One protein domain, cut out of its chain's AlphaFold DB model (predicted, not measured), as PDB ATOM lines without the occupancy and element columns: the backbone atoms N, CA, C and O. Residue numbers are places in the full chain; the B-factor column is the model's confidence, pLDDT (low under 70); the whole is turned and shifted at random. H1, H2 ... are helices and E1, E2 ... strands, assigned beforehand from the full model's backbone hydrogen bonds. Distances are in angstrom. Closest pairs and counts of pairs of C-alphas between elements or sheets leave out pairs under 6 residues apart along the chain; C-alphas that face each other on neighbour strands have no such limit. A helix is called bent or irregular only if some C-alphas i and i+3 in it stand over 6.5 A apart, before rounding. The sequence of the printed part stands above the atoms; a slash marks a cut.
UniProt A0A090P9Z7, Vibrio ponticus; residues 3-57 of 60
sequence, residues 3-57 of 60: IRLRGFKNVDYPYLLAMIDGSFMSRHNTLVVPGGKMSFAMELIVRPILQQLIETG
ATOM      1  N   ILE A   3     -27.601  49.870  -1.917       94.75
ATOM      2  CA  ILE A   3     -28.464  48.689  -1.896       94.75
ATOM      3  C   ILE A   3     -28.021  47.764  -3.022       94.75
ATOM      4  O   ILE A   3     -28.100  48.121  -4.196       94.75
ATOM      5  N   ARG A   4     -27.551  46.564  -2.669       94.12
ATOM      6  CA  ARG A   4     -27.193  45.526  -3.640       94.12
ATOM      7  C   ARG A   4     -28.279  44.462  -3.675       94.12
ATOM      8  O   ARG A   4     -28.448  43.726  -2.708       94.12
ATOM      9  N   LEU A   5     -28.951  44.346  -4.811       91.38
ATOM     10  CA  LEU A   5     -30.009  43.367  -5.028       91.38
ATOM     11  C   LEU A   5     -29.386  42.076  -5.579       91.38
ATOM     12  O   LEU A   5     -28.662  42.083  -6.577       91.38
ATOM     13  N   ARG A   6     -29.603  40.958  -4.879       89.25
ATOM     14  CA  ARG A   6     -29.125  39.619  -5.258       89.25
ATOM     15  C   ARG A   6     -30.292  38.644  -5.185       89.25
ATOM     16  O   ARG A   6     -31.087  38.742  -4.260       89.25
ATOM     17  N   GLY A   7     -30.376  37.713  -6.130       83.06
ATOM     18  CA  GLY A   7     -31.445  36.705  -6.170       83.06
ATOM     19  C   GLY A   7     -32.746  37.205  -6.801       83.06
ATOM     20  O   GLY A   7     -33.375  36.449  -7.523       83.06
ATOM     21  N   PHE A   8     -33.075  38.492  -6.655       79.81
ATOM     22  CA  PHE A   8     -34.265  39.081  -7.270       79.81
ATOM     23  C   PHE A   8     -34.150  39.143  -8.797       79.81
ATOM     24  O   PHE A   8     -33.342  39.896  -9.348       79.81
ATOM     25  N   LYS A   9     -34.975  38.349  -9.480       75.94
ATOM     26  CA  LYS A   9     -35.171  38.431 -10.932       75.94
ATOM     27  C   LYS A   9     -36.230  39.497 -11.228       75.94
ATOM     28  O   LYS A   9     -37.183  39.634 -10.472       75.94
ATOM     29  N   ASN A  10     -36.067  40.229 -12.330       83.69
ATOM     30  CA  ASN A  10     -37.022  41.239 -12.815       83.69
ATOM     31  C   ASN A  10     -37.211  42.472 -11.909       83.69
ATOM     32  O   ASN A  10     -38.315  42.990 -11.785       83.69
ATOM     33  N   VAL A  11     -36.136  42.973 -11.294       90.19
ATOM     34  CA  VAL A  11     -36.186  44.286 -10.636       90.19
ATOM     35  C   VAL A  11     -36.352  45.382 -11.692       90.19
ATOM     36  O   VAL A  11     -35.513  45.515 -12.584       90.19
ATOM     37  N   ASP A  12     -37.393  46.200 -11.555       93.75
ATOM     38  CA  ASP A  12     -37.621  47.366 -12.410       93.75
ATOM     39  C   ASP A  12     -36.774  48.562 -11.942       93.75
ATOM     40  O   ASP A  12     -37.209  49.433 -11.186       93.75
ATOM     41  N   TYR A  13     -35.504  48.576 -12.352       94.56
ATOM     42  CA  TYR A  13     -34.590  49.674 -12.033       94.56
ATOM     43  C   TYR A  13     -35.027  51.029 -12.609       94.56
ATOM     44  O   TYR A  13     -34.933  52.006 -11.865       94.56
ATOM     45  N   PRO A  14     -35.502  51.140 -13.868       95.31
ATOM     46  CA  PRO A  14     -36.047  52.395 -14.385       95.31
ATOM     47  C   PRO A  14     -37.147  52.988 -13.496       95.31
ATOM     48  O   PRO A  14     -37.092  54.177 -13.182       95.31
ATOM     49  N   TYR A  15     -38.087  52.164 -13.022       96.06
ATOM     50  CA  TYR A  15     -39.123  52.601 -12.086       96.06
ATOM     51  C   TYR A  15     -38.531  53.097 -10.761       96.06
ATOM     52  O   TYR A  15     -38.856  54.193 -10.304       96.06
ATOM     53  N   LEU A  16     -37.615  52.333 -10.155       95.81
ATOM     54  CA  LEU A  16     -36.978  52.729  -8.895       95.81
ATOM     55  C   LEU A  16     -36.218  54.058  -9.019       95.81
ATOM     56  O   LEU A  16     -36.298  54.887  -8.115       95.81
ATOM     57  N   LEU A  17     -35.515  54.276 -10.133       96.62
ATOM     58  CA  LEU A  17     -34.786  55.517 -10.402       96.62
ATOM     59  C   LEU A  17     -35.727  56.715 -10.568       96.62
ATOM     60  O   LEU A  17     -35.442  57.786 -10.039       96.62
ATOM     61  N   ALA A  18     -36.855  56.532 -11.264       97.56
ATOM     62  CA  ALA A  18     -37.854  57.582 -11.451       97.56
ATOM     63  C   ALA A  18     -38.551  57.965 -10.136       97.56
ATOM     64  O   ALA A  18     -38.816  59.139  -9.890       97.56
ATOM     65  N   MET A  19     -38.827  56.983  -9.274       97.62
ATOM     66  CA  MET A  19     -39.500  57.220  -7.997       97.62
ATOM     67  C   MET A  19     -38.554  57.794  -6.938       97.62
ATOM     68  O   MET A  19     -38.934  58.665  -6.154       97.62
ATOM     69  N   ILE A  20     -37.312  57.315  -6.885       97.12
ATOM     70  CA  ILE A  20     -36.336  57.716  -5.873       97.12
ATOM     71  C   ILE A  20     -35.445  58.805  -6.469       97.12
ATOM     72  O   ILE A  20     -34.319  58.555  -6.893       97.12
ATOM     73  N   ASP A  21     -35.945  60.036  -6.477       96.69
ATOM     74  CA  ASP A  21     -35.191  61.172  -7.010       96.69
ATOM     75  C   ASP A  21     -33.796  61.307  -6.343       96.69
ATOM     76  O   ASP A  21     -33.637  61.100  -5.133       96.69
ATOM     77  N   GLY A  22     -32.772  61.602  -7.145       96.25
ATOM     78  CA  GLY A  22     -31.366  61.618  -6.725       96.25
ATOM     79  C   GLY A  22     -30.717  60.236  -6.539       96.25
ATOM     80  O   GLY A  22     -29.575  60.162  -6.083       96.25
ATOM     81  N   SER A  23     -31.413  59.141  -6.859       97.69
ATOM     82  CA  SER A  23     -30.810  57.804  -6.920       97.69
ATOM     83  C   SER A  23     -30.124  57.540  -8.260       97.69
ATOM     84  O   SER A  23     -30.447  58.139  -9.283       97.69
ATOM     85  N   PHE A  24     -29.143  56.637  -8.252       97.69
ATOM     86  CA  PHE A  24     -28.448  56.202  -9.462       97.69
ATOM     87  C   PHE A  24     -27.888  54.789  -9.311       97.69
ATOM     88  O   PHE A  24     -27.696  54.279  -8.205       97.69
ATOM     89  N   MET A  25     -27.588  54.150 -10.438       97.06
ATOM     90  CA  MET A  25     -26.979  52.822 -10.459       97.06
ATOM     91  C   MET A  25     -25.455  52.936 -10.393       97.06
ATOM     92  O   MET A  25     -24.832  53.530 -11.266       97.06
ATOM     93  N   SER A  26     -24.841  52.337  -9.368       97.19
ATOM     94  CA  SER A  26     -23.370  52.224  -9.270       97.19
ATOM     95  C   SER A  26     -22.831  50.958  -9.941       97.19
ATOM     96  O   SER A  26     -21.661  50.891 -10.310       97.19
ATOM     97  N   ARG A  27     -23.683  49.934 -10.075       94.81
ATOM     98  CA  ARG A  27     -23.455  48.685 -10.820       94.81
ATOM     99  C   ARG A  27     -24.795  48.182 -11.345       94.81
ATOM    100  O   ARG A  27     -25.829  48.576 -10.817       94.81
ATOM    101  N   HIS A  28     -24.768  47.228 -12.274       91.56
ATOM    102  CA  HIS A  28     -25.966  46.594 -12.844       91.56
ATOM    103  C   HIS A  28     -26.987  46.083 -11.812       91.56
ATOM    104  O   HIS A  28     -28.169  46.039 -12.112       91.56
ATOM    105  N   ASN A  29     -26.554  45.717 -10.600       93.62
ATOM    106  CA  ASN A  29     -27.435  45.267  -9.519       93.62
ATOM    107  C   ASN A  29     -27.301  46.071  -8.215       93.62
ATOM    108  O   ASN A  29     -27.667  45.578  -7.144       93.62
ATOM    109  N   THR A  30     -26.752  47.283  -8.290       95.56
ATOM    110  CA  THR A  30     -26.493  48.107  -7.107       95.56
ATOM    111  C   THR A  30     -27.032  49.520  -7.289       95.56
ATOM    112  O   THR A  30     -26.476  50.305  -8.062       95.56
ATOM    113  N   LEU A  31     -28.046  49.857  -6.495       96.56
ATOM    114  CA  LEU A  31     -28.682  51.170  -6.442       96.56
ATOM    115  C   LEU A  31     -28.072  52.008  -5.309       96.56
ATOM    116  O   LEU A  31     -27.961  51.552  -4.168       96.56
ATOM    117  N   VAL A  32     -27.678  53.239  -5.614       97.50
ATOM    118  CA  VAL A  32     -27.289  54.247  -4.625       97.50
ATOM    119  C   VAL A  32     -28.497  55.127  -4.345       97.50
ATOM    120  O   VAL A  32     -29.091  55.680  -5.264       97.50
ATOM    121  N   VAL A  33     -28.857  55.251  -3.069       97.56
ATOM    122  CA  VAL A  33     -30.052  55.960  -2.597       97.56
ATOM    123  C   VAL A  33     -29.651  57.109  -1.665       97.56
ATOM    124  O   VAL A  33     -28.833  56.885  -0.757       97.56
ATOM    125  N   PRO A  34     -30.228  58.316  -1.815       96.94
ATOM    126  CA  PRO A  34     -30.043  59.412  -0.863       96.94
ATOM    127  C   PRO A  34     -30.462  59.020   0.562       96.94
ATOM    128  O   PRO A  34     -31.501  58.395   0.761       96.94
ATOM    129  N   GLY A  35     -29.682  59.409   1.576       93.75
ATOM    130  CA  GLY A  35     -29.928  59.006   2.971       93.75
ATOM    131  C   GLY A  35     -31.327  59.365   3.494       93.75
ATOM    132  O   GLY A  35     -31.959  58.555   4.165       93.75
ATOM    133  N   GLY A  36     -31.862  60.527   3.106       95.00
ATOM    134  CA  GLY A  36     -33.211  60.960   3.493       95.00
ATOM    135  C   GLY A  36     -34.359  60.167   2.851       95.00
ATOM    136  O   GLY A  36     -35.501  60.330   3.260       95.00
ATOM    137  N   LYS A  37     -34.081  59.304   1.865       95.44
ATOM    138  CA  LYS A  37     -35.090  58.523   1.123       95.44
ATOM    139  C   LYS A  37     -34.990  57.018   1.380       95.44
ATOM    140  O   LYS A  37     -35.616  56.235   0.672       95.44
ATOM    141  N   MET A  38     -34.225  56.591   2.390       93.19
ATOM    142  CA  MET A  38     -34.012  55.164   2.669       93.19
ATOM    143  C   MET A  38     -35.310  54.407   2.958       93.19
ATOM    144  O   MET A  38     -35.512  53.342   2.384       93.19
ATOM    145  N   SER A  39     -36.195  54.950   3.804       93.75
ATOM    146  CA  SER A  39     -37.455  54.265   4.139       93.75
ATOM    147  C   SER A  39     -38.347  54.097   2.911       93.75
ATOM    148  O   SER A  39     -38.900  53.024   2.703       93.75
ATOM    149  N   PHE A  40     -38.429  55.130   2.070       95.94
ATOM    150  CA  PHE A  40     -39.203  55.085   0.834       95.94
ATOM    151  C   PHE A  40     -38.620  54.085  -0.176       95.94
ATOM    152  O   PHE A  40     -39.343  53.291  -0.770       95.94
ATOM    153  N   ALA A  41     -37.293  54.049  -0.324       95.06
ATOM    154  CA  ALA A  41     -36.634  53.068  -1.179       95.06
ATOM    155  C   ALA A  41     -36.850  51.628  -0.686       95.06
ATOM    156  O   ALA A  41     -37.122  50.734  -1.485       95.06
ATOM    157  N   MET A  42     -36.752  51.404   0.627       93.19
ATOM    158  CA  MET A  42     -36.992  50.094   1.234       93.19
ATOM    159  C   MET A  42     -38.434  49.641   1.016       93.19
ATOM    160  O   MET A  42     -38.673  48.483   0.693       93.19
ATOM    161  N   GLU A  43     -39.385  50.561   1.138       94.88
ATOM    162  CA  GLU A  43     -40.793  50.307   0.878       94.88
ATOM    163  C   GLU A  43     -41.038  49.832  -0.561       94.88
ATOM    164  O   GLU A  43     -41.634  48.772  -0.758       94.88
ATOM    165  N   LEU A  44     -40.525  50.556  -1.559       94.44
ATOM    166  CA  LEU A  44     -40.677  50.198  -2.974       94.44
ATOM    167  C   LEU A  44     -40.028  48.852  -3.325       94.44
ATOM    168  O   LEU A  44     -40.560  48.110  -4.148       94.44
ATOM    169  N   ILE A  45     -38.885  48.535  -2.711       92.38
ATOM    170  CA  ILE A  45     -38.143  47.299  -2.986       92.38
ATOM    171  C   ILE A  45     -38.779  46.102  -2.268       92.38
ATOM    172  O   ILE A  45     -38.920  45.037  -2.860       92.38
ATOM    173  N   VAL A  46     -39.150  46.251  -0.995       90.81
ATOM    174  CA  VAL A  46     -39.530  45.121  -0.132       90.81
ATOM    175  C   VAL A  46     -41.013  44.798  -0.175       90.81
ATOM    176  O   VAL A  46     -41.356  43.621  -0.078       90.81
ATOM    177  N   ARG A  47     -41.901  45.781  -0.370       93.06
ATOM    178  CA  ARG A  47     -43.345  45.520  -0.506       93.06
ATOM    179  C   ARG A  47     -43.678  44.418  -1.524       93.06
ATOM    180  O   ARG A  47     -44.380  43.492  -1.123       93.06
ATOM    181  N   PRO A  48     -43.186  44.443  -2.780       89.56
ATOM    182  CA  PRO A  48     -43.527  43.398  -3.747       89.56
ATOM    183  C   PRO A  48     -42.985  42.020  -3.340       89.56
ATOM    184  O   PRO A  48     -43.644  41.010  -3.561       89.56
ATOM    185  N   ILE A  49     -41.821  41.974  -2.683       89.19
ATOM    186  CA  ILE A  49     -41.220  40.726  -2.189       89.19
ATOM    187  C   ILE A  49     -42.073  40.129  -1.066       89.19
ATOM    188  O   ILE A  49     -42.355  38.932  -1.062       89.19
ATOM    189  N   LEU A  50     -42.496  40.959  -0.110       90.12
ATOM    190  CA  LEU A  50     -43.367  40.525   0.980       90.12
ATOM    191  C   LEU A  50     -44.725  40.066   0.460       90.12
ATOM    192  O   LEU A  50     -45.229  39.046   0.921       90.12
ATOM    193  N   GLN A  51     -45.295  40.779  -0.510       90.88
ATOM    194  CA  GLN A  51     -46.549  40.382  -1.137       90.88
ATOM    195  C   GLN A  51     -46.413  39.004  -1.801       90.88
ATOM    196  O   GLN A  51     -47.213  38.114  -1.522       90.88
ATOM    197  N   GLN A  52     -45.348  38.777  -2.574       89.19
ATOM    198  CA  GLN A  52     -45.074  37.473  -3.180       89.19
ATOM    199  C   GLN A  52     -44.908  36.364  -2.129       89.19
ATOM    200  O   GLN A  52     -45.412  35.253  -2.317       89.19
ATOM    201  N   LEU A  53     -44.226  36.652  -1.019       90.75
ATOM    202  CA  LEU A  53     -44.048  35.701   0.075       90.75
ATOM    203  C   LEU A  53     -45.385  35.335   0.731       90.75
ATOM    204  O   LEU A  53     -45.625  34.161   0.992       90.75
ATOM    205  N   ILE A  54     -46.248  36.318   0.987       94.62
ATOM    206  CA  ILE A  54     -47.568  36.097   1.595       94.62
ATOM    207  C   ILE A  54     -48.470  35.295   0.649       94.62
ATOM    208  O   ILE A  54     -49.161  34.383   1.093       94.62
ATOM    209  N   GLU A  55     -48.445  35.604  -0.648       93.38
ATOM    210  CA  GLU A  55     -49.297  34.956  -1.651       93.38
ATOM    211  C   GLU A  55     -48.836  33.535  -2.008       93.38
ATOM    212  O   GLU A  55     -49.660  32.644  -2.200       93.38
ATOM    213  N   THR A  56     -47.524  33.306  -2.115       92.19
ATOM    214  CA  THR A  56     -46.970  32.050  -2.661       92.19
ATOM    215  C   THR A  56     -46.237  31.189  -1.634       92.19
ATOM    216  O   THR A  56     -45.886  30.044  -1.929       92.19
ATOM    217  N   GLY A  57     -45.949  31.732  -0.446       90.06
ATOM    218  CA  GLY A  57     -45.081  31.106   0.553       90.06
ATOM    219  C   GLY A  57     -43.617  30.987   0.115       90.06
ATOM    220  O   GLY A  57     -42.841  30.284   0.761       90.06
TER     221      GLY A  57
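Overview. This is residues 3 to 57 of the 60 residues of a protein of Vibrio ponticus (UniProt A0A090P9Z7). One long helix, H2, makes the longest axis of the model; at its beginning is a small head, made of a two-stranded hairpin, E1 and E2, with the short helix H1 near it. The end of H2 sticks out from this body at residues 50 to 56, and residues 3 to 4 run beside E2 as a short extra pairing at the hairpin's edge. The printed part has 55 residues, with two named helices and two named strands in the order H1, E1, E2, H2; the sheet, in the order E1 - E2, is antiparallel, and the class is mostly helix. The whole is compact, with a radius of gyration of the C-alphas of 11.5 A, and its outline is elongated, spanning 34 by 22 by 15 A.

Arrangement. Strands E1, residues 24 to 27, and E2, residues 30 to 32, are antiparallel neighbours and form a hairpin, with 146 degrees between their directions. The C-alphas of Met 25 and Leu 31 face each other at 4.7 A. N 32 and O 24, at 2.8 A, and N 26 and O 30, at 2.9 A, are within hydrogen-bond range. Residues 3 to 4 pair antiparallel with residues 30 to 31 of E2. The closest C-alphas of helix H1, residues 13 to 19, and E1 are those of Leu 17 and Phe 24, 6.4 A apart. H1 and E2 are near each other, with 5 pairs of C-alphas within 10 A. H1 and helix H2, residues 35 to 56, are close but not clearly touching; their closest C-alphas, those of Leu 16 and Leu 44, are 7.4 A apart. They run opposite ways at a steep tilt of 55 degrees. E1 and H2 are apart. In H1 every O i to N i+4 pair is within hydrogen-bond range; in H2, 14 of 18 are.

Along the chain. E1 is 9.1 A long from first to last C-alpha, and E2 is 6.7 A. H1 is 9.9 A long and begins at C-alpha 13, at (-34.590, 49.674, -12.033). H2 is 32.4 A long, from C-alpha 35 at (-29.928, 59.006, 2.971) to C-alpha 56 at (-46.970, 32.050, -2.661). H2 is irregular, with C-alphas 36 and 39 lying 8.0 A apart, and it has a kink of 30 degrees near residue 48.

Size, cuts and confidence. The two C-alphas farthest apart are those of Gly 22 and Gly 57, at 34.2 A. Residues 50 to 57 stand free, of which 50 to 56 belong to H2; the body without them spans 26 by 22 by 16 A. The links H1 to E1, E1 to E2 and E2 to H2 are tight. The printed part has no cut. Its mean pLDDT is 93.2, and no printed residue is under 70.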